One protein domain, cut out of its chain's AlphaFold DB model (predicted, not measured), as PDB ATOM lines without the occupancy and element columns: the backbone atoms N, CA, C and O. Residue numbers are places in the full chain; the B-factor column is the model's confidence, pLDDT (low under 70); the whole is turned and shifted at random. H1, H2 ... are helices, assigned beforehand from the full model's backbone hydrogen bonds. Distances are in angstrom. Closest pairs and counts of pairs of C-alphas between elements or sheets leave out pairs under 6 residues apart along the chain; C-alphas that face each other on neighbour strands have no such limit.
ATOM      1  N   PHE A 291     -32.219  42.462 -40.287       75.12
ATOM      2  CA  PHE A 291     -32.438  41.363 -39.364       75.12
ATOM      3  C   PHE A 291     -32.053  40.017 -39.953       75.12
ATOM      4  O   PHE A 291     -31.446  39.226 -39.245       75.12
ATOM      5  N   SER A 292     -32.324  39.762 -41.235       72.12
ATOM      6  CA  SER A 292     -31.861  38.533 -41.889       72.12
ATOM      7  C   SER A 292     -30.341  38.436 -41.854       72.12
ATOM      8  O   SER A 292     -29.800  37.407 -41.458       72.12
ATOM      9  N   GLN A 293     -29.656  39.524 -42.210       76.19
ATOM     10  CA  GLN A 293     -28.195  39.567 -42.227       76.19
ATOM     11  C   GLN A 293     -27.605  39.434 -40.821       76.19
ATOM     12  O   GLN A 293     -26.622  38.722 -40.623       76.19
ATOM     13  N   VAL A 294     -28.202  40.105 -39.833       83.31
ATOM     14  CA  VAL A 294     -27.780  40.034 -38.431       83.31
ATOM     15  C   VAL A 294     -28.009  38.633 -37.868       83.31
ATOM     16  O   VAL A 294     -27.088  38.085 -37.272       83.31
ATOM     17  N   LEU A 295     -29.179  38.026 -38.083       81.94
ATOM     18  CA  LEU A 295     -29.488  36.673 -37.609       81.94
ATOM     19  C   LEU A 295     -28.557  35.631 -38.243       81.94
ATOM     20  O   LEU A 295     -28.003  34.795 -37.532       81.94
ATOM     21  N   GLU A 296     -28.303  35.720 -39.554       79.19
ATOM     22  CA  GLU A 296     -27.366  34.824 -40.243       79.19
ATOM     23  C   GLU A 296     -25.926  34.983 -39.722       79.19
ATOM     24  O   GLU A 296     -25.226  33.992 -39.492       79.19
ATOM     25  N   LYS A 297     -25.472  36.225 -39.504       83.56
ATOM     26  CA  LYS A 297     -24.155  36.495 -38.907       83.56
ATOM     27  C   LYS A 297     -24.071  35.957 -37.481       83.56
ATOM     28  O   LYS A 297     -23.077  35.321 -37.146       83.56
ATOM     29  N   LEU A 298     -25.099  36.175 -36.662       84.81
ATOM     30  CA  LEU A 298     -25.152  35.681 -35.286       84.81
ATOM     31  C   LEU A 298     -25.080  34.157 -35.228       84.81
ATOM     32  O   LEU A 298     -24.345  33.629 -34.407       84.81
ATOM     33  N   GLU A 299     -25.747  33.439 -36.129       81.50
ATOM     34  CA  GLU A 299     -25.621  31.979 -36.196       81.50
ATOM     35  C   GLU A 299     -24.200  31.526 -36.494       81.50
ATOM     36  O   GLU A 299     -23.670  30.671 -35.789       81.50
ATOM     37  N   LYS A 300     -23.562  32.122 -37.508       84.00
ATOM     38  CA  LYS A 300     -22.162  31.824 -37.843       84.00
ATOM     39  C   LYS A 300     -21.248  32.060 -36.639       84.00
ATOM     40  O   LYS A 300     -20.412  31.215 -36.339       84.00
ATOM     41  N   ILE A 301     -21.461  33.166 -35.926       87.19
ATOM     42  CA  ILE A 301     -20.731  33.516 -34.706       87.19
ATOM     43  C   ILE A 301     -20.965  32.470 -33.606       87.19
ATOM     44  O   ILE A 301     -19.993  32.009 -33.018       87.19
ATOM     45  N   ILE A 302     -22.216  32.060 -33.353       83.69
ATOM     46  CA  ILE A 302     -22.573  31.059 -32.328       83.69
ATOM     47  C   ILE A 302     -21.839  29.734 -32.577       83.69
ATOM     48  O   ILE A 302     -21.295  29.146 -31.644       83.69
ATOM     49  N   TYR A 303     -21.741  29.282 -33.830       82.19
ATOM     50  CA  TYR A 303     -20.998  28.058 -34.160       82.19
ATOM     51  C   TYR A 303     -19.478  28.185 -33.967       82.19
ATOM     52  O   TYR A 303     -18.795  27.174 -33.806       82.19
ATOM     53  N   GLN A 304     -18.945  29.407 -33.975       86.88
ATOM     54  CA  GLN A 304     -17.511  29.701 -33.939       86.88
ATOM     55  C   GLN A 304     -17.062  30.356 -32.624       86.88
ATOM     56  O   GLN A 304     -15.957  30.885 -32.561       86.88
ATOM     57  N   VAL A 305     -17.861  30.293 -31.549       86.25
ATOM     58  CA  VAL A 305     -17.543  30.941 -30.253       86.25
ATOM     59  C   VAL A 305     -16.178  30.522 -29.684       86.25
ATOM     60  O   VAL A 305     -15.513  31.296 -29.000       86.25
ATOM     61  N   HIS A 306     -15.725  29.315 -30.019       83.75
ATOM     62  CA  HIS A 306     -14.427  28.764 -29.630       83.75
ATOM     63  C   HIS A 306     -13.227  29.421 -30.343       83.75
ATOM     64  O   HIS A 306     -12.084  29.147 -29.982       83.75
ATOM     65  N   GLU A 307     -13.466  30.304 -31.319       88.25
ATOM     66  CA  GLU A 307     -12.454  31.080 -32.046       88.25
ATOM     67  C   GLU A 307     -12.636  32.602 -31.823       88.25
ATOM     68  O   GLU A 307     -13.097  33.320 -32.719       88.25
ATOM     69  N   PRO A 308     -12.244  33.145 -30.649       86.25
ATOM     70  CA  PRO A 308     -12.494  34.542 -30.269       86.25
ATOM     71  C   PRO A 308     -11.973  35.584 -31.269       86.25
ATOM     72  O   PRO A 308     -12.625  36.596 -31.518       86.25
ATOM     73  N   LEU A 309     -10.807  35.329 -31.874       87.88
ATOM     74  CA  LEU A 309     -10.194  36.230 -32.856       87.88
ATOM     75  C   LEU A 309     -10.975  36.275 -34.180       87.88
ATOM     76  O   LEU A 309     -11.013  37.321 -34.824       87.88
ATOM     77  N   THR A 310     -11.613  35.167 -34.569       88.69
ATOM     78  CA  THR A 310     -12.418  35.066 -35.795       88.69
ATOM     79  C   THR A 310     -13.763  35.775 -35.623       88.69
ATOM     80  O   THR A 310     -14.220  36.481 -36.523       88.69
ATOM     81  N   ILE A 311     -14.394  35.626 -34.453       91.06
ATOM     82  CA  ILE A 311     -15.743  36.153 -34.208       91.06
ATOM     83  C   ILE A 311     -15.774  37.637 -33.831       91.06
ATOM     84  O   ILE A 311     -16.774  38.297 -34.100       91.06
ATOM     85  N   LEU A 312     -14.709  38.186 -33.235       91.19
ATOM     86  CA  LEU A 312     -14.667  39.582 -32.785       91.19
ATOM     87  C   LEU A 312     -15.029  40.606 -33.886       91.19
ATOM     88  O   LEU A 312     -15.933  41.411 -33.650       91.19
ATOM     89  N   PRO A 313     -14.437  40.575 -35.100       90.62
ATOM     90  CA  PRO A 313     -14.827  41.504 -36.166       90.62
ATOM     91  C   PRO A 313     -16.273  41.292 -36.649       90.62
ATOM     92  O   PRO A 313     -16.940  42.244 -37.060       90.62
ATOM     93  N   LEU A 314     -16.793  40.060 -36.582       89.62
ATOM     94  CA  LEU A 314     -18.180  39.757 -36.945       89.62
ATOM     95  C   LEU A 314     -19.164  40.324 -35.910       89.62
ATOM     96  O   LEU A 314     -20.178  40.910 -36.291       89.62
ATOM     97  N   LEU A 315     -18.843  40.207 -34.619       91.75
ATOM     98  CA  LEU A 315     -19.605  40.803 -33.520       91.75
ATOM     99  C   LEU A 315     -19.618  42.332 -33.618       91.75
ATOM    100  O   LEU A 315     -20.679  42.943 -33.483       91.75
ATOM    101  N   GLU A 316     -18.469  42.952 -33.902       91.56
ATOM    102  CA  GLU A 316     -18.376  44.399 -34.120       91.56
ATOM    103  C   GLU A 316     -19.216  44.839 -35.327       91.56
ATOM    104  O   GLU A 316     -19.951  45.824 -35.232       91.56
ATOM    105  N   SER A 317     -19.204  44.070 -36.423       88.44
ATOM    106  CA  SER A 317     -20.082  44.314 -37.574       88.44
ATOM    107  C   SER A 317     -21.564  44.241 -37.194       88.44
ATOM    108  O   SER A 317     -22.315  45.147 -37.550       88.44
ATOM    109  N   VAL A 318     -21.992  43.211 -36.453       88.62
ATOM    110  CA  VAL A 318     -23.387  43.067 -35.999       88.62
ATOM    111  C   VAL A 318     -23.795  44.225 -35.087       88.62
ATOM    112  O   VAL A 318     -24.855  44.819 -35.294       88.62
ATOM    113  N   LYS A 319     -22.947  44.587 -34.114       91.50
ATOM    114  CA  LYS A 319     -23.196  45.722 -33.216       91.50
ATOM    115  C   LYS A 319     -23.394  47.012 -34.009       91.50
ATOM    116  O   LYS A 319     -24.376  47.711 -33.781       91.50
ATOM    117  N   ASN A 320     -22.495  47.309 -34.948       85.88
ATOM    118  CA  ASN A 320     -22.556  48.535 -35.743       85.88
ATOM    119  C   ASN A 320     -23.815  48.575 -36.623       85.88
ATOM    120  O   ASN A 320     -24.475  49.608 -36.697       85.88
ATOM    121  N   SER A 321     -24.204  47.444 -37.221       83.69
ATOM    122  CA  SER A 321     -25.436  47.347 -38.009       83.69
ATOM    123  C   SER A 321     -26.697  47.660 -37.196       83.69
ATOM    124  O   SER A 321     -27.594  48.359 -37.672       83.69
ATOM    125  N   LEU A 322     -26.762  47.176 -35.954       85.19
ATOM    126  CA  LEU A 322     -27.860  47.456 -35.028       85.19
ATOM    127  C   LEU A 322     -27.837  48.916 -34.546       85.19
ATOM    128  O   LEU A 322     -28.872  49.588 -34.565       85.19
ATOM    129  N   ALA A 323     -26.658  49.421 -34.172       84.06
ATOM    130  CA  ALA A 323     -26.458  50.792 -33.709       84.06
ATOM    131  C   ALA A 323     -26.900  51.820 -34.761       84.06
ATOM    132  O   ALA A 323     -27.668  52.731 -34.451       84.06
ATOM    133  N   ASN A 324     -26.511  51.621 -36.026       80.75
ATOM    134  CA  ASN A 324     -26.831  52.533 -37.127       80.75
ATOM    135  C   ASN A 324     -28.342  52.716 -37.341       80.75
ATOM    136  O   ASN A 324     -28.765  53.767 -37.810       80.75
ATOM    137  N   ARG A 325     -29.176  51.737 -36.963       77.06
ATOM    138  CA  ARG A 325     -30.648  51.818 -37.068       77.06
ATOM    139  C   ARG A 325     -31.350  52.150 -35.754       77.06
ATOM    140  O   ARG A 325     -32.580  52.166 -35.696       77.06
ATOM    141  N   GLY A 326     -30.587  52.464 -34.710       76.94
ATOM    142  CA  GLY A 326     -31.126  52.868 -33.417       76.94
ATOM    143  C   GLY A 326     -31.542  51.712 -32.513       76.94
ATOM    144  O   GLY A 326     -32.264  51.936 -31.546       76.94
ATOM    145  N   TRP A 327     -31.096  50.481 -32.778       84.50
ATOM    146  CA  TRP A 327     -31.372  49.318 -31.928       84.50
ATOM    147  C   TRP A 327     -30.480  49.302 -30.677       84.50
ATOM    148  O   TRP A 327     -29.753  48.343 -30.416       84.50
ATOM    149  N   VAL A 328     -30.559  50.371 -29.878       83.38
ATOM    150  CA  VAL A 328     -29.685  50.648 -28.723       83.38
ATOM    151  C   VAL A 328     -29.730  49.527 -27.683       83.38
ATOM    152  O   VAL A 328     -28.723  49.212 -27.049       83.38
ATOM    153  N   PHE A 329     -30.885  48.888 -27.480       84.56
ATOM    154  CA  PHE A 329     -30.987  47.731 -26.589       84.56
ATOM    155  C   PHE A 329     -30.089  46.569 -27.037       84.56
ATOM    156  O   PHE A 329     -29.340  46.033 -26.219       84.56
ATOM    157  N   TYR A 330     -30.121  46.212 -28.323       87.50
ATOM    158  CA  TYR A 330     -29.291  45.138 -28.865       87.50
ATOM    159  C   TYR A 330     -27.827  45.552 -29.000       87.50
ATOM    160  O   TYR A 330     -26.949  44.758 -28.687       87.50
ATOM    161  N   GLU A 331     -27.550  46.803 -29.367       87.88
ATOM    162  CA  GLU A 331     -26.196  47.365 -29.376       87.88
ATOM    163  C   GLU A 331     -25.500  47.189 -28.017       87.88
ATOM    164  O   GLU A 331     -24.372  46.702 -27.960       87.88
ATOM    165  N   ASN A 332     -26.181  47.539 -26.921       87.38
ATOM    166  CA  ASN A 332     -25.621  47.418 -25.575       87.38
ATOM    167  C   ASN A 332     -25.373  45.957 -25.173       87.38
ATOM    168  O   ASN A 332     -24.350  45.669 -24.554       87.38
ATOM    169  N   GLN A 333     -26.272  45.034 -25.534       88.94
ATOM    170  CA  GLN A 333     -26.053  43.601 -25.300       88.94
ATOM    171  C   GLN A 333     -24.851  43.084 -26.099       88.94
ATOM    172  O   GLN A 333     -23.985  42.409 -25.548       88.94
ATOM    173  N   MET A 334     -24.742  43.464 -27.373       92.94
ATOM    174  CA  MET A 334     -23.600  43.100 -28.211       92.94
ATOM    175  C   MET A 334     -22.288  43.692 -27.689       92.94
ATOM    176  O   MET A 334     -21.264  43.021 -27.751       92.94
ATOM    177  N   ALA A 335     -22.294  44.917 -27.154       91.94
ATOM    178  CA  ALA A 335     -21.109  45.530 -26.551       91.94
ATOM    179  C   ALA A 335     -20.597  44.729 -25.342       91.94
ATOM    180  O   ALA A 335     -19.398  44.484 -25.253       91.94
ATOM    181  N   GLN A 336     -21.499  44.260 -24.474       91.50
ATOM    182  CA  GLN A 336     -21.138  43.398 -23.341       91.50
ATOM    183  C   GLN A 336     -20.524  42.073 -23.807       91.50
ATOM    184  O   GLN A 336     -19.474  41.677 -23.313       91.50
ATOM    185  N   ILE A 337     -21.130  41.431 -24.812       92.62
ATOM    186  CA  ILE A 337     -20.600  40.190 -25.396       92.62
ATOM    187  C   ILE A 337     -19.215  40.426 -26.024       92.62
ATOM    188  O   ILE A 337     -18.315  39.605 -25.874       92.62
ATOM    189  N   ILE A 338     -19.021  41.551 -26.719       94.50
ATOM    190  CA  ILE A 338     -17.729  41.927 -27.311       94.50
ATOM    191  C   ILE A 338     -16.654  42.099 -26.234       94.50
ATOM    192  O   ILE A 338     -15.525  41.661 -26.445       94.50
ATOM    193  N   ASP A 339     -16.980  42.709 -25.094       93.00
ATOM    194  CA  ASP A 339     -16.032  42.863 -23.989       93.00
ATOM    195  C   ASP A 339     -15.649  41.502 -23.380       93.00
ATOM    196  O   ASP A 339     -14.459  41.243 -23.185       93.00
ATOM    197  N   ASP A 340     -16.612  40.591 -23.195       90.88
ATOM    198  CA  ASP A 340     -16.348  39.214 -22.748       90.88
ATOM    199  C   ASP A 340     -15.447  38.463 -23.754       90.88
ATOM    200  O   ASP A 340     -14.452  37.845 -23.369       90.88
ATOM    201  N   VAL A 341     -15.711  38.580 -25.061       90.56
ATOM    202  CA  VAL A 341     -14.879  37.967 -26.116       90.56
ATOM    203  C   VAL A 341     -13.476  38.575 -26.163       90.56
ATOM    204  O   VAL A 341     -12.499  37.850 -26.360       90.56
ATOM    205  N   ARG A 342     -13.321  39.883 -25.929       93.19
ATOM    206  CA  ARG A 342     -11.995  40.514 -25.813       93.19
ATOM    207  C   ARG A 342     -11.204  39.922 -24.650       93.19
ATOM    208  O   ARG A 342     -10.020  39.642 -24.830       93.19
ATOM    209  N   LEU A 343     -11.834  39.649 -23.507       90.06
ATOM    210  CA  LEU A 343     -11.176  38.943 -22.400       90.06
ATOM    211  C   LEU A 343     -10.761  37.517 -22.800       90.06
ATOM    212  O   LEU A 343      -9.649  37.096 -22.485       90.06
ATOM    213  N   MET A 344     -11.589  36.805 -23.573       88.75
ATOM    214  CA  MET A 344     -11.239  35.480 -24.110       88.75
ATOM    215  C   MET A 344     -10.023  35.514 -25.050       88.75
ATOM    216  O   MET A 344      -9.256  34.556 -25.082       88.75
ATOM    217  N   THR A 345      -9.813  36.598 -25.811       88.56
ATOM    218  CA  THR A 345      -8.627  36.725 -26.687       88.56
ATOM    219  C   THR A 345      -7.320  36.909 -25.914       88.56
ATOM    220  O   THR A 345      -6.250  36.644 -26.458       88.56
ATOM    221  N   GLN A 346      -7.392  37.372 -24.664       87.25
ATOM    222  CA  GLN A 346      -6.221  37.713 -23.853       87.25
ATOM    223  C   GLN A 346      -5.699  36.530 -23.031       87.25
ATOM    224  O   GLN A 346      -4.505  36.483 -22.738       87.25
ATOM    225  N   ASP A 347      -6.563  35.580 -22.663       83.12
ATOM    226  CA  ASP A 347      -6.204  34.447 -21.810       83.12
ATOM    227  C   ASP A 347      -6.975  33.172 -22.193       83.12
ATOM    228  O   ASP A 347      -8.204  33.130 -22.194       83.12
ATOM    229  N   THR A 348      -6.236  32.091 -22.451       78.81
ATOM    230  CA  THR A 348      -6.777  30.750 -22.729       78.81
ATOM    231  C   THR A 348      -7.647  30.183 -21.603       78.81
ATOM    232  O   THR A 348      -8.605  29.460 -21.879       78.81
ATOM    233  N   PHE A 349      -7.361  30.516 -20.340       81.31
ATOM    234  CA  PHE A 349      -8.202  30.109 -19.215       81.31
ATOM    235  C   PHE A 349      -9.543  30.855 -19.247       81.31
ATOM    236  O   PHE A 349     -10.597  30.223 -19.132       81.31
ATOM    237  N   MET A 350      -9.519  32.166 -19.510       81.94
ATOM    238  CA  MET A 350     -10.730  32.972 -19.709       81.94
ATOM    239  C   MET A 350     -11.536  32.525 -20.931       81.94
ATOM    240  O   MET A 350     -12.759  32.465 -20.863       81.94
ATOM    241  N   ALA A 351     -10.875  32.130 -22.023       80.44
ATOM    242  CA  ALA A 351     -11.543  31.547 -23.185       80.44
ATOM    243  C   ALA A 351     -12.357  30.302 -22.802       80.44
ATOM    244  O   ALA A 351     -13.521  30.185 -23.176       80.44
ATOM    245  N   SER A 352     -11.780  29.402 -22.000       79.12
ATOM    246  CA  SER A 352     -12.475  28.186 -21.567       79.12
ATOM    247  C   SER A 352     -13.627  28.442 -20.587       79.12
ATOM    248  O   SER A 352     -14.621  27.719 -20.617       79.12
ATOM    249  N   SER A 353     -13.528  29.471 -19.737       81.56
ATOM    250  CA  SER A 353     -14.548  29.778 -18.728       81.56
ATOM    251  C   SER A 353     -15.705  30.619 -19.278       81.56
ATOM    252  O   SER A 353     -16.853  30.394 -18.898       81.56
ATOM    253  N   LEU A 354     -15.424  31.552 -20.192       86.69
ATOM    254  CA  LEU A 354     -16.417  32.472 -20.752       86.69
ATOM    255  C   LEU A 354     -17.088  31.943 -22.024       86.69
ATOM    256  O   LEU A 354     -18.174  32.411 -22.350       86.69
ATOM    257  N   SER A 355     -16.513  30.952 -22.719       80.81
ATOM    258  CA  SER A 355     -17.055  30.446 -23.994       80.81
ATOM    259  C   SER A 355     -18.525  30.027 -23.895       80.81
ATOM    260  O   SER A 355     -19.332  30.449 -24.720       80.81
ATOM    261  N   TRP A 356     -18.907  29.282 -22.856       82.31
ATOM    262  CA  TRP A 356     -20.305  28.884 -22.662       82.31
ATOM    263  C   TRP A 356     -21.226  30.073 -22.339       82.31
ATOM    264  O   TRP A 356     -22.370  30.119 -22.792       82.31
ATOM    265  N   GLN A 357     -20.740  31.052 -21.566       83.88
ATOM    266  CA  GLN A 357     -21.501  32.260 -21.238       83.88
ATOM    267  C   GLN A 357     -21.758  33.101 -22.491       83.88
ATOM    268  O   GLN A 357     -22.898  33.498 -22.729       83.88
ATOM    269  N   VAL A 358     -20.720  33.331 -23.298       87.88
ATOM    270  CA  VAL A 358     -20.801  34.077 -24.559       87.88
ATOM    271  C   VAL A 358     -21.745  33.382 -25.535       87.88
ATOM    272  O   VAL A 358     -22.619  34.033 -26.104       87.88
ATOM    273  N   GLU A 359     -21.635  32.060 -25.691       83.50
ATOM    274  CA  GLU A 359     -22.539  31.290 -26.551       83.50
ATOM    275  C   GLU A 359     -24.002  31.460 -26.120       83.50
ATOM    276  O   GLU A 359     -24.872  31.742 -26.945       83.50
ATOM    277  N   ARG A 360     -24.270  31.360 -24.816       80.25
ATOM    278  CA  ARG A 360     -25.613  31.533 -24.263       80.25
ATOM    279  C   ARG A 360     -26.159  32.942 -24.489       80.25
ATOM    280  O   ARG A 360     -27.296  33.085 -24.925       80.25
ATOM    281  N   GLN A 361     -25.362  33.973 -24.218       84.06
ATOM    282  CA  GLN A 361     -25.767  35.363 -24.440       84.06
ATOM    283  C   GLN A 361     -26.069  35.630 -25.921       84.06
ATOM    284  O   GLN A 361     -27.041  36.312 -26.236       84.06
ATOM    285  N   LEU A 362     -25.288  35.053 -26.839       86.31
ATOM    286  CA  LEU A 362     -25.543  35.159 -28.274       86.31
ATOM    287  C   LEU A 362     -26.837  34.456 -28.699       86.31
ATOM    288  O   LEU A 362     -27.584  35.009 -29.505       86.31
ATOM    289  N   GLN A 363     -27.128  33.274 -28.147       76.31
ATOM    290  CA  GLN A 363     -28.396  32.569 -28.378       76.31
ATOM    291  C   GLN A 363     -29.598  33.360 -27.837       76.31
ATOM    292  O   GLN A 363     -30.633  33.454 -28.502       76.31
ATOM    293  N   ASP A 364     -29.450  33.986 -26.666       78.75
ATOM    294  CA  ASP A 364     -30.481  34.847 -26.082       78.75
ATOM    295  C   ASP A 364     -30.734  36.084 -26.965       78.75
ATOM    296  O   ASP A 364     -31.889  36.401 -27.259       78.75
ATOM    297  N   VAL A 365     -29.677  36.750 -27.452       84.38
ATOM    298  CA  VAL A 365     -29.791  37.889 -28.383       84.38
ATOM    299  C   VAL A 365     -30.448  37.468 -29.698       84.38
ATOM    300  O   VAL A 365     -31.347  38.160 -30.177       84.38
ATOM    301  N   HIS A 366     -30.037  36.332 -30.268       81.75
ATOM    302  CA  HIS A 366     -30.617  35.788 -31.497       81.75
ATOM    303  C   HIS A 366     -32.125  35.561 -31.351       81.75
ATOM    304  O   HIS A 366     -32.907  36.068 -32.157       81.75
ATOM    305  N   SER A 367     -32.545  34.911 -30.266       72.69
ATOM    306  CA  SER A 367     -33.959  34.625 -30.021       72.69
ATOM    307  C   SER A 367     -34.791  35.894 -29.779       72.69
ATOM    308  O   SER A 367     -35.914  36.012 -30.265       72.69
ATOM    309  N   GLN A 368     -34.249  36.873 -29.045       80.56
ATOM    310  CA  GLN A 368     -34.927  38.155 -28.814       80.56
ATOM    311  C   GLN A 368     -35.109  38.949 -30.116       80.56
ATOM    312  O   GLN A 368     -36.189  39.499 -30.364       80.56
ATOM    313  N   LEU A 369     -34.075  38.990 -30.963       80.75
ATOM    314  CA  LEU A 369     -34.140  39.621 -32.282       80.75
ATOM    315  C   LEU A 369     -35.201  38.956 -33.155       80.75
ATOM    316  O   LEU A 369     -35.975  39.648 -33.812       80.75
ATOM    317  N   LEU A 370     -35.273  37.628 -33.121       74.81
ATOM    318  CA  LEU A 370     -36.241  36.863 -33.889       74.81
ATOM    319  C   LEU A 370     -37.689  37.182 -33.487       74.81
ATOM    320  O   LEU A 370     -38.496  37.533 -34.345       74.81
ATOM    321  N   SER A 371     -37.978  37.199 -32.184       74.12
ATOM    322  CA  SER A 371     -39.278  37.639 -31.660       74.12
ATOM    323  C   SER A 371     -39.593  39.095 -32.032       74.12
ATOM    324  O   SER A 371     -40.721  39.435 -32.381       74.12
ATOM    325  N   THR A 372     -38.588  39.976 -32.036       77.88
ATOM    326  CA  THR A 372     -38.778  41.378 -32.445       77.88
ATOM    327  C   THR A 372     -39.193  41.493 -33.909       77.88
ATOM    328  O   THR A 372     -40.089  42.274 -34.226       77.88
ATOM    329  N   VAL A 373     -38.583  40.704 -34.797       73.06
ATOM    330  CA  VAL A 373     -38.951  40.656 -36.221       73.06
ATOM    331  C   VAL A 373     -40.412  40.246 -36.398       73.06
ATOM    332  O   VAL A 373     -41.125  40.860 -37.186       73.06
ATOM    333  N   GLU A 374     -40.885  39.256 -35.643       68.56
ATOM    334  CA  GLU A 374     -42.282  38.798 -35.698       68.56
ATOM    335  C   GLU A 374     -43.276  39.862 -35.245       68.56
ATOM    336  O   GLU A 374     -44.343  40.022 -35.839       68.56
ATOM    337  N   ILE A 375     -42.930  40.620 -34.205       69.81
ATOM    338  CA  ILE A 375     -43.765  41.726 -33.734       69.81
ATOM    339  C   ILE A 375     -43.822  42.837 -34.790       69.81
ATOM    340  O   ILE A 375     -44.905  43.353 -35.071       69.81
ATOM    341  N   LEU A 376     -42.688  43.182 -35.411       68.00
ATOM    342  CA  LEU A 376     -42.644  44.184 -36.478       68.00
ATOM    343  C   LEU A 376     -43.500  43.769 -37.692       68.00
ATOM    344  O   LEU A 376     -44.214  44.603 -38.250       68.00
ATOM    345  N   ASP A 377     -43.462  42.493 -38.079       65.19
ATOM    346  CA  ASP A 377     -44.233  41.967 -39.213       65.19
ATOM    347  C   ASP A 377     -45.744  41.902 -38.908       65.19
ATOM    348  O   ASP A 377     -46.571  42.413 -39.667       65.19
ATOM    349  N   SER A 378     -46.117  41.359 -37.743       64.50
ATOM    350  CA  SER A 378     -47.520  41.139 -37.358       64.50
ATOM    351  C   SER A 378     -48.271  42.394 -36.901       64.50
ATOM    352  O   SER A 378     -49.468  42.506 -37.171       64.50
ATOM    353  N   GLN A 379     -47.616  43.337 -36.213       60.50
ATOM    354  CA  GLN A 379     -48.292  44.491 -35.598       60.50
ATOM    355  C   GLN A 379     -48.152  45.786 -36.401       60.50
ATOM    356  O   GLN A 379     -49.022  46.650 -36.308       60.50
ATOM    357  N   ILE A 380     -47.086  45.937 -37.194       53.19
ATOM    358  CA  ILE A 380     -46.787  47.195 -37.905       53.19
ATOM    359  C   ILE A 380     -47.089  47.079 -39.407       53.19
ATOM    360  O   ILE A 380     -47.033  48.062 -40.141       53.19
ATOM    361  N   GLY A 381     -47.456  45.886 -39.893       47.69
ATOM    362  CA  GLY A 381     -47.790  45.680 -41.303       47.69
ATOM    363  C   GLY A 381     -46.615  45.967 -42.240       47.69
ATOM    364  O   GLY A 381     -46.816  46.198 -43.436       47.69
ATOM    365  N   LEU A 382     -45.385  45.944 -41.714       51.22
ATOM    366  CA  LEU A 382     -44.151  46.017 -42.482       51.22
ATOM    367  C   LEU A 382     -43.955  44.688 -43.224       51.22
ATOM    368  O   LEU A 382     -43.006  43.959 -42.960       51.22
ATOM    369  N   LYS A 383     -44.799  44.418 -44.231       48.75
ATOM    370  CA  LYS A 383     -44.689  43.285 -45.178       48.75
ATOM    371  C   LYS A 383     -43.383  43.280 -46.004       48.75
ATOM    372  O   LYS A 383     -43.281  42.586 -47.009       48.75
ATOM    373  N   HIS A 384     -42.404  44.098 -45.621       44.94
ATOM    374  CA  HIS A 384     -41.183  44.426 -46.349       44.94
ATOM    375  C   HIS A 384     -39.897  44.062 -45.592       44.94
ATOM    376  O   HIS A 384     -38.808  44.387 -46.060       44.94
ATOM    377  N   PHE A 385     -39.970  43.316 -44.484       45.06
ATOM    378  CA  PHE A 385     -38.833  42.485 -44.082       45.06
ATOM    379  C   PHE A 385     -38.790  41.303 -45.052       45.06
ATOM    380  O   PHE A 385     -39.397  40.269 -44.804       45.06
ATOM    381  N   ALA A 386     -38.188  41.517 -46.226       42.97
ATOM    382  CA  ALA A 386     -38.257  40.655 -47.404       42.97
ATOM    383  C   ALA A 386     -37.616  39.265 -47.201       42.97
ATOM    384  O   ALA A 386     -36.622  38.918 -47.827       42.97
ATOM    385  N   TYR A 387     -38.215  38.427 -46.360       41.59
ATOM    386  CA  TYR A 387     -38.030  36.979 -46.401       41.59
ATOM    387  C   TYR A 387     -38.899  36.342 -47.505       41.59
ATOM    388  O   TYR A 387     -38.636  35.231 -47.958       41.59
ATOM    389  N   ALA A 388     -39.904  37.083 -47.989       39.31
ATOM    390  CA  ALA A 388     -40.943  36.620 -48.908       39.31
ATOM    391  C   ALA A 388     -40.497  36.402 -50.369       39.31
ATOM    392  O   ALA A 388     -41.262  35.844 -51.152       39.31
ATOM    393  N   SER A 389     -39.283  36.801 -50.763       41.66
ATOM    394  CA  SER A 389     -38.813  36.594 -52.143       41.66
ATOM    395  C   SER A 389     -38.419  35.137 -52.420       41.66
ATOM    396  O   SER A 389     -38.430  34.707 -53.571       41.66
ATOM    397  N   ASN A 390     -38.079  34.365 -51.377       50.56
ATOM    398  CA  ASN A 390     -37.743  32.947 -51.492       50.56
ATOM    399  C   ASN A 390     -38.494  32.117 -50.428       50.56
ATOM    400  O   ASN A 390     -38.079  32.103 -49.266       50.56
ATOM    401  N   PRO A 391     -39.545  31.368 -50.821       54.06
ATOM    402  CA  PRO A 391     -40.331  30.522 -49.920       54.06
ATOM    403  C   PRO A 391     -39.499  29.526 -49.099       54.06
ATOM    404  O   PRO A 391     -39.875  29.184 -47.982       54.06
ATOM    405  N   GLN A 392     -38.355  29.075 -49.623       55.66
ATOM    406  CA  GLN A 392     -37.467  28.157 -48.908       55.66
ATOM    407  C   GLN A 392     -36.707  28.854 -47.778       55.66
ATOM    408  O   GLN A 392     -36.570  28.284 -46.700       55.66
ATOM    409  N   ASN A 393     -36.258  30.094 -47.984       53.75
ATOM    410  CA  ASN A 393     -35.564  30.860 -46.946       53.75
ATOM    411  C   ASN A 393     -36.521  31.245 -45.812       53.75
ATOM    412  O   ASN A 393     -36.142  31.170 -44.645       53.75
ATOM    413  N   GLU A 394     -37.769  31.588 -46.143       54.47
ATOM    414  CA  GLU A 394     -38.803  31.843 -45.138       54.47
ATOM    415  C   GLU A 394     -39.149  30.574 -44.355       54.47
ATOM    416  O   GLU A 394     -39.232  30.606 -43.133       54.47
ATOM    417  N   ALA A 395     -39.260  29.425 -45.021       57.62
ATOM    418  CA  ALA A 395     -39.487  28.165 -44.327       57.62
ATOM    419  C   ALA A 395     -38.291  27.755 -43.439       57.62
ATOM    420  O   ALA A 395     -38.478  27.295 -42.313       57.62
ATOM    421  N   VAL A 396     -37.045  27.978 -43.863       60.09
ATOM    422  CA  VAL A 396     -35.871  27.763 -42.994       60.09
ATOM    423  C   VAL A 396     -35.897  28.706 -41.785       60.09
ATOM    424  O   VAL A 396     -35.603  28.273 -40.672       60.09
ATOM    425  N   ARG A 397     -36.308  29.967 -41.966       61.12
ATOM    426  CA  ARG A 397     -36.481  30.926 -40.866       61.12
ATOM    427  C   ARG A 397     -37.570  30.489 -39.891       61.12
ATOM    428  O   ARG A 397     -37.303  30.447 -38.700       61.12
ATOM    429  N   GLN A 398     -38.759  30.140 -40.376       58.66
ATOM    430  CA  GLN A 398     -39.873  29.674 -39.539       58.66
ATOM    431  C   GLN A 398     -39.479  28.421 -38.753       58.66
ATOM    432  O   GLN A 398     -39.669  28.345 -37.547       58.66
ATOM    433  N   THR A 399     -38.798  27.473 -39.401       64.06
ATOM    434  CA  THR A 399     -38.214  26.317 -38.704       64.06
ATOM    435  C   THR A 399     -37.286  26.762 -37.571       64.06
ATOM    436  O   THR A 399     -37.339  26.222 -36.468       64.06
ATOM    437  N   ARG A 400     -36.421  27.744 -37.836       62.59
ATOM    438  CA  ARG A 400     -35.465  28.270 -36.861       62.59
ATOM    439  C   ARG A 400     -36.159  28.951 -35.681       62.59
ATOM    440  O   ARG A 400     -35.766  28.687 -34.553       62.59
ATOM    441  N   VAL A 401     -37.199  29.745 -35.939       57.50
ATOM    442  CA  VAL A 401     -38.093  30.327 -34.919       57.50
ATOM    443  C   VAL A 401     -38.613  29.249 -33.998       57.50
ATOM    444  O   VAL A 401     -38.370  29.295 -32.792       57.50
ATOM    445  N   HIS A 402     -39.271  28.251 -34.579       63.59
ATOM    446  CA  HIS A 402     -39.900  27.211 -33.794       63.59
ATOM    447  C   HIS A 402     -38.858  26.464 -32.957       63.59
ATOM    448  O   HIS A 402     -39.043  26.278 -31.759       63.59
ATOM    449  N   ILE A 403     -37.701  26.118 -33.532       67.19
ATOM    450  CA  ILE A 403     -36.607  25.465 -32.798       67.19
ATOM    451  C   ILE A 403     -36.083  26.327 -31.638       67.19
ATOM    452  O   ILE A 403     -35.799  25.782 -30.569       67.19
ATOM    453  N   GLU A 404     -35.957  27.644 -31.800       63.75
ATOM    454  CA  GLU A 404     -35.518  28.522 -30.709       63.75
ATOM    455  C   GLU A 404     -36.579  28.657 -29.606       63.75
ATOM    456  O   GLU A 404     -36.235  28.550 -28.428       63.75
ATOM    457  N   HIS A 405     -37.870  28.760 -29.934       65.19
ATOM    458  CA  HIS A 405     -38.936  28.719 -28.922       65.19
ATOM    459  C   HIS A 405     -38.965  27.390 -28.155       65.19
ATOM    460  O   HIS A 405     -39.159  27.372 -26.932       65.19
ATOM    461  N   ILE A 406     -38.688  26.278 -28.843       71.12
ATOM    462  CA  ILE A 406     -38.498  24.970 -28.210       71.12
ATOM    463  C   ILE A 406     -37.321  25.036 -27.225       71.12
ATOM    464  O   ILE A 406     -37.487  24.694 -26.050       71.12
ATOM    465  N   LYS A 407     -36.146  25.511 -27.658       67.62
ATOM    466  CA  LYS A 407     -34.950  25.633 -26.804       67.62
ATOM    467  C   LYS A 407     -35.188  26.537 -25.597       67.62
ATOM    468  O   LYS A 407     -34.821  26.166 -24.484       67.62
ATOM    469  N   GLN A 408     -35.823  27.692 -25.786       65.88
ATOM    470  CA  GLN A 408     -36.162  28.616 -24.705       65.88
ATOM    471  C   GLN A 408     -37.100  27.975 -23.682       65.88
ATOM    472  O   GLN A 408     -36.823  28.045 -22.483       65.88
ATOM    473  N   SER A 409     -38.153  27.294 -24.138       67.94
ATOM    474  CA  SER A 409     -39.093  26.584 -23.260       67.94
ATOM    475  C   SER A 409     -38.387  25.492 -22.449       67.94
ATOM    476  O   SER A 409     -38.588  25.372 -21.239       67.94
ATOM    477  N   PHE A 410     -37.479  24.738 -23.077       71.81
ATOM    478  CA  PHE A 410     -36.645  23.755 -22.381       71.81
ATOM    479  C   PHE A 410     -35.682  24.400 -21.376       71.81
ATOM    480  O   PHE A 410     -35.562  23.919 -20.249       71.81
ATOM    481  N   ASN A 411     -35.029  25.507 -21.735       66.44
ATOM    482  CA  ASN A 411     -34.137  26.241 -20.835       66.44
ATOM    483  C   ASN A 411     -34.885  26.788 -19.610       66.44
ATOM    484  O   ASN A 411     -34.402  26.655 -18.483       66.44
ATOM    485  N   GLN A 412     -36.079  27.350 -19.802       66.50
ATOM    486  CA  GLN A 412     -36.933  27.823 -18.711       66.50
ATOM    487  C   GLN A 412     -37.407  26.671 -17.817       66.50
ATOM    488  O   GLN A 412     -37.395  26.800 -16.587       66.50
ATOM    489  N   TYR A 413     -37.768  25.528 -18.405       73.81
ATOM    490  CA  TYR A 413     -38.110  24.318 -17.662       73.81
ATOM    491  C   TYR A 413     -36.935  23.813 -16.816       73.81
ATOM    492  O   TYR A 413     -37.106  23.556 -15.628       73.81
ATOM    493  N   ILE A 414     -35.724  23.732 -17.377       72.12
ATOM    494  CA  ILE A 414     -34.531  23.282 -16.643       72.12
ATOM    495  C   ILE A 414     -34.247  24.191 -15.438       72.12
ATOM    496  O   ILE A 414     -33.904  23.698 -14.362       72.12
ATOM    497  N   GLN A 415     -34.423  25.506 -15.593       64.88
ATOM    498  CA  GLN A 415     -34.183  26.481 -14.526       64.88
ATOM    499  C   GLN A 415     -35.239  26.450 -13.419       64.88
ATOM    500  O   GLN A 415     -34.909  26.604 -12.246       64.88
ATOM    501  N   THR A 416     -36.510  26.286 -13.781       74.19
ATOM    502  CA  THR A 416     -37.631  26.470 -12.842       74.19
ATOM    503  C   THR A 416     -38.252  25.161 -12.364       74.19
ATOM    504  O   THR A 416     -38.967  25.160 -11.366       74.19
ATOM    505  N   ARG A 417     -37.969  24.048 -13.056       73.31
ATOM    506  CA  ARG A 417     -38.615  22.732 -12.906       73.31
ATOM    507  C   ARG A 417     -40.145  22.777 -12.997       73.31
ATOM    508  O   ARG A 417     -40.819  21.868 -12.517       73.31
ATOM    509  N   ASP A 418     -40.691  23.820 -13.617       75.00
ATOM    510  CA  ASP A 418     -42.126  24.009 -13.796       75.00
ATOM    511  C   ASP A 418     -42.559  23.461 -15.159       75.00
ATOM    512  O   ASP A 418     -42.261  24.041 -16.205       75.00
ATOM    513  N   LEU A 419     -43.266  22.330 -15.141       74.00
ATOM    514  CA  LEU A 419     -43.791  21.660 -16.334       74.00
ATOM    515  C   LEU A 419     -44.742  22.544 -17.150       74.00
ATOM    516  O   LEU A 419     -44.832  22.366 -18.361       74.00
ATOM    517  N   ASN A 420     -45.403  23.524 -16.526       73.88
ATOM    518  CA  ASN A 420     -46.317  24.423 -17.233       73.88
ATOM    519  C   ASN A 420     -45.591  25.404 -18.164       73.88
ATOM    520  O   ASN A 420     -46.228  26.018 -19.013       73.88
ATOM    521  N   LYS A 421     -44.267  25.548 -18.022       60.50
ATOM    522  CA  LYS A 421     -43.425  26.387 -18.891       60.50
ATOM    523  C   LYS A 421     -42.829  25.623 -20.073       60.50
ATOM    524  O   LYS A 421     -42.172  26.221 -20.917       60.50
ATOM    525  N   LEU A 422     -43.059  24.310 -20.153       69.69
ATOM    526  CA  LEU A 422     -42.645  23.473 -21.276       69.69
ATOM    527  C   LEU A 422     -43.755  23.442 -22.345       69.69
ATOM    528  O   LEU A 422     -44.353  22.402 -22.621       69.69
ATOM    529  N   THR A 423     -44.059  24.596 -22.939       70.50
ATOM    530  CA  THR A 423     -45.100  24.755 -23.972       70.50
ATOM    531  C   THR A 423     -44.505  24.602 -25.369       70.50
ATOM    532  O   THR A 423     -44.219  25.577 -26.053       70.50
ATOM    533  N   VAL A 424     -44.275  23.353 -25.774       71.56
ATOM    534  CA  VAL A 424     -43.477  23.010 -26.970       71.56
ATOM    535  C   VAL A 424     -44.332  22.451 -28.116       71.56
ATOM    536  O   VAL A 424     -43.885  22.378 -29.256       71.56
ATOM    537  N   ASN A 425     -45.563  22.019 -27.821       70.94
ATOM    538  CA  ASN A 425     -46.394  21.264 -28.765       70.94
ATOM    539  C   ASN A 425     -46.784  22.071 -30.005       70.94
ATOM    540  O   ASN A 425     -46.665  21.550 -31.111       70.94
ATOM    541  N   ASP A 426     -47.206  23.322 -29.839       70.88
ATOM    542  CA  ASP A 426     -47.632  24.156 -30.969       70.88
ATOM    543  C   ASP A 426     -46.444  24.489 -31.885       70.88
ATOM    544  O   ASP A 426     -46.553  24.387 -33.106       70.88
ATOM    545  N   GLU A 427     -45.274  24.747 -31.296       69.31
ATOM    546  CA  GLU A 427     -44.015  24.985 -32.013       69.31
ATOM    547  C   GLU A 427     -43.528  23.733 -32.760       69.31
ATOM    548  O   GLU A 427     -43.095  23.808 -33.910       69.31
ATOM    549  N   LEU A 428     -43.647  22.545 -32.156       71.12
ATOM    550  CA  LEU A 428     -43.331  21.273 -32.819       71.12
ATOM    551  C   LEU A 428     -44.269  20.994 -33.999       71.12
ATOM    552  O   LEU A 428     -43.812  20.547 -35.053       71.12
ATOM    553  N   ILE A 429     -45.567  21.269 -33.846       71.94
ATOM    554  CA  ILE A 429     -46.557  21.116 -34.920       71.94
ATOM    555  C   ILE A 429     -46.250  22.089 -36.060       71.94
ATOM    556  O   ILE A 429     -46.231  21.675 -37.221       71.94
ATOM    557  N   ALA A 430     -45.954  23.348 -35.740       65.75
ATOM    558  CA  ALA A 430     -45.596  24.358 -36.724       65.75
ATOM    559  C   ALA A 430     -44.287  23.996 -37.459       65.75
ATOM    560  O   ALA A 430     -44.244  24.015 -38.688       65.75
ATOM    561  N   THR A 431     -43.268  23.493 -36.748       65.06
ATOM    562  CA  THR A 431     -42.023  22.970 -37.349       65.06
ATOM    563  C   THR A 431     -42.298  21.841 -38.353       65.06
ATOM    564  O   THR A 431     -41.745  21.826 -39.453       65.06
ATOM    565  N   ILE A 432     -43.182  20.894 -38.011       68.31
ATOM    566  CA  ILE A 432     -43.553  19.775 -38.896       68.31
ATOM    567  C   ILE A 432     -44.268  20.279 -40.158       68.31
ATOM    568  O   ILE A 432     -44.014  19.770 -41.252       68.31
ATOM    569  N   GLN A 433     -45.136  21.284 -40.031       66.88
ATOM    570  CA  GLN A 433     -45.826  21.893 -41.172       66.88
ATOM    571  C   GLN A 433     -44.839  22.585 -42.119       66.88
ATOM    572  O   GLN A 433     -44.927  22.418 -43.338       66.88
ATOM    573  N   VAL A 434     -43.850  23.285 -41.564       62.66
ATOM    574  CA  VAL A 434     -42.791  23.951 -42.327       62.66
ATOM    575  C   VAL A 434     -41.869  22.939 -43.027       62.66
ATOM    576  O   VAL A 434     -41.544  23.113 -44.201       62.66
ATOM    577  N   PHE A 435     -41.517  21.825 -42.376       69.69
ATOM    578  CA  PHE A 435     -40.785  20.726 -43.019       69.69
ATOM    579  C   PHE A 435     -41.563  20.073 -44.164       69.69
ATOM    580  O   PHE A 435     -40.976  19.754 -45.200       69.69
ATOM    581  N   GLY A 436     -42.884  19.940 -44.016       60.09
ATOM    582  CA  GLY A 436     -43.769  19.522 -45.101       60.09
ATOM    583  C   GLY A 436     -43.719  20.476 -46.298       60.09
ATOM    584  O   GLY A 436     -43.617  20.020 -47.435       60.09
ATOM    585  N   ALA A 437     -43.710  21.790 -46.050       59.72
ATOM    586  CA  ALA A 437     -43.592  22.817 -47.091       59.72
ATOM    587  C   ALA A 437     -42.214  22.831 -47.788       59.72
ATOM    588  O   ALA A 437     -42.126  23.164 -48.968       59.72
ATOM    589  N   LEU A 438     -41.150  22.418 -47.090       58.19
ATOM    590  CA  LEU A 438     -39.794  22.251 -47.635       58.19
ATOM    591  C   LEU A 438     -39.578  20.917 -48.374       58.19
ATOM    592  O   LEU A 438     -38.485  20.674 -48.884       58.19
ATOM    593  N   GLY A 439     -40.584  20.036 -48.426       62.97
ATOM    594  CA  GLY A 439     -40.457  18.702 -49.025       62.97
ATOM    595  C   GLY A 439     -39.566  17.741 -48.225       62.97
ATOM    596  O   GLY A 439     -39.161  16.700 -48.741       62.97
TER     597      GLY A 439
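This is residues 291 to 439 of the 444 residues of an uncharacterized protein of Moraxella osloensis (UniProt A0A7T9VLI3). Helices H1 to H4 form an up-and-down bundle, each reversing direction; H5, in a hairpin with H6, crosses long H4 steeply. The printed part has 149 residues, six named helices and no named strand. It is all helix and compact, radius of gyration of the C-alphas 16.7 A, spanning 46 by 39 by 29 A.

H1, residues 291 to 303, H2, 308 to 324, H3, 328 to 346, and H4, 348 to 380, form successive hairpins, as do H5, 391 to 416, and H6, 425 to 437. H4 touches H5 with residues 367 to 370 alone, at a steep tilt of 60 degrees, closest C-alphas Ser 367 and Glu 404, 6.3 A. Every O i to N i+4 pair is within hydrogen-bond range in H1, H3, H5 and H6, 11 of 13 in H2, 27 of 29 in H4.

C-alpha 291 is at (-32.438, 41.363, -39.364), C-alpha 437 at (-43.592, 22.817, -47.091); H4 measures 45.8 A.

There is no cut; 51 residues, among them 374 to 405, are under pLDDT 70.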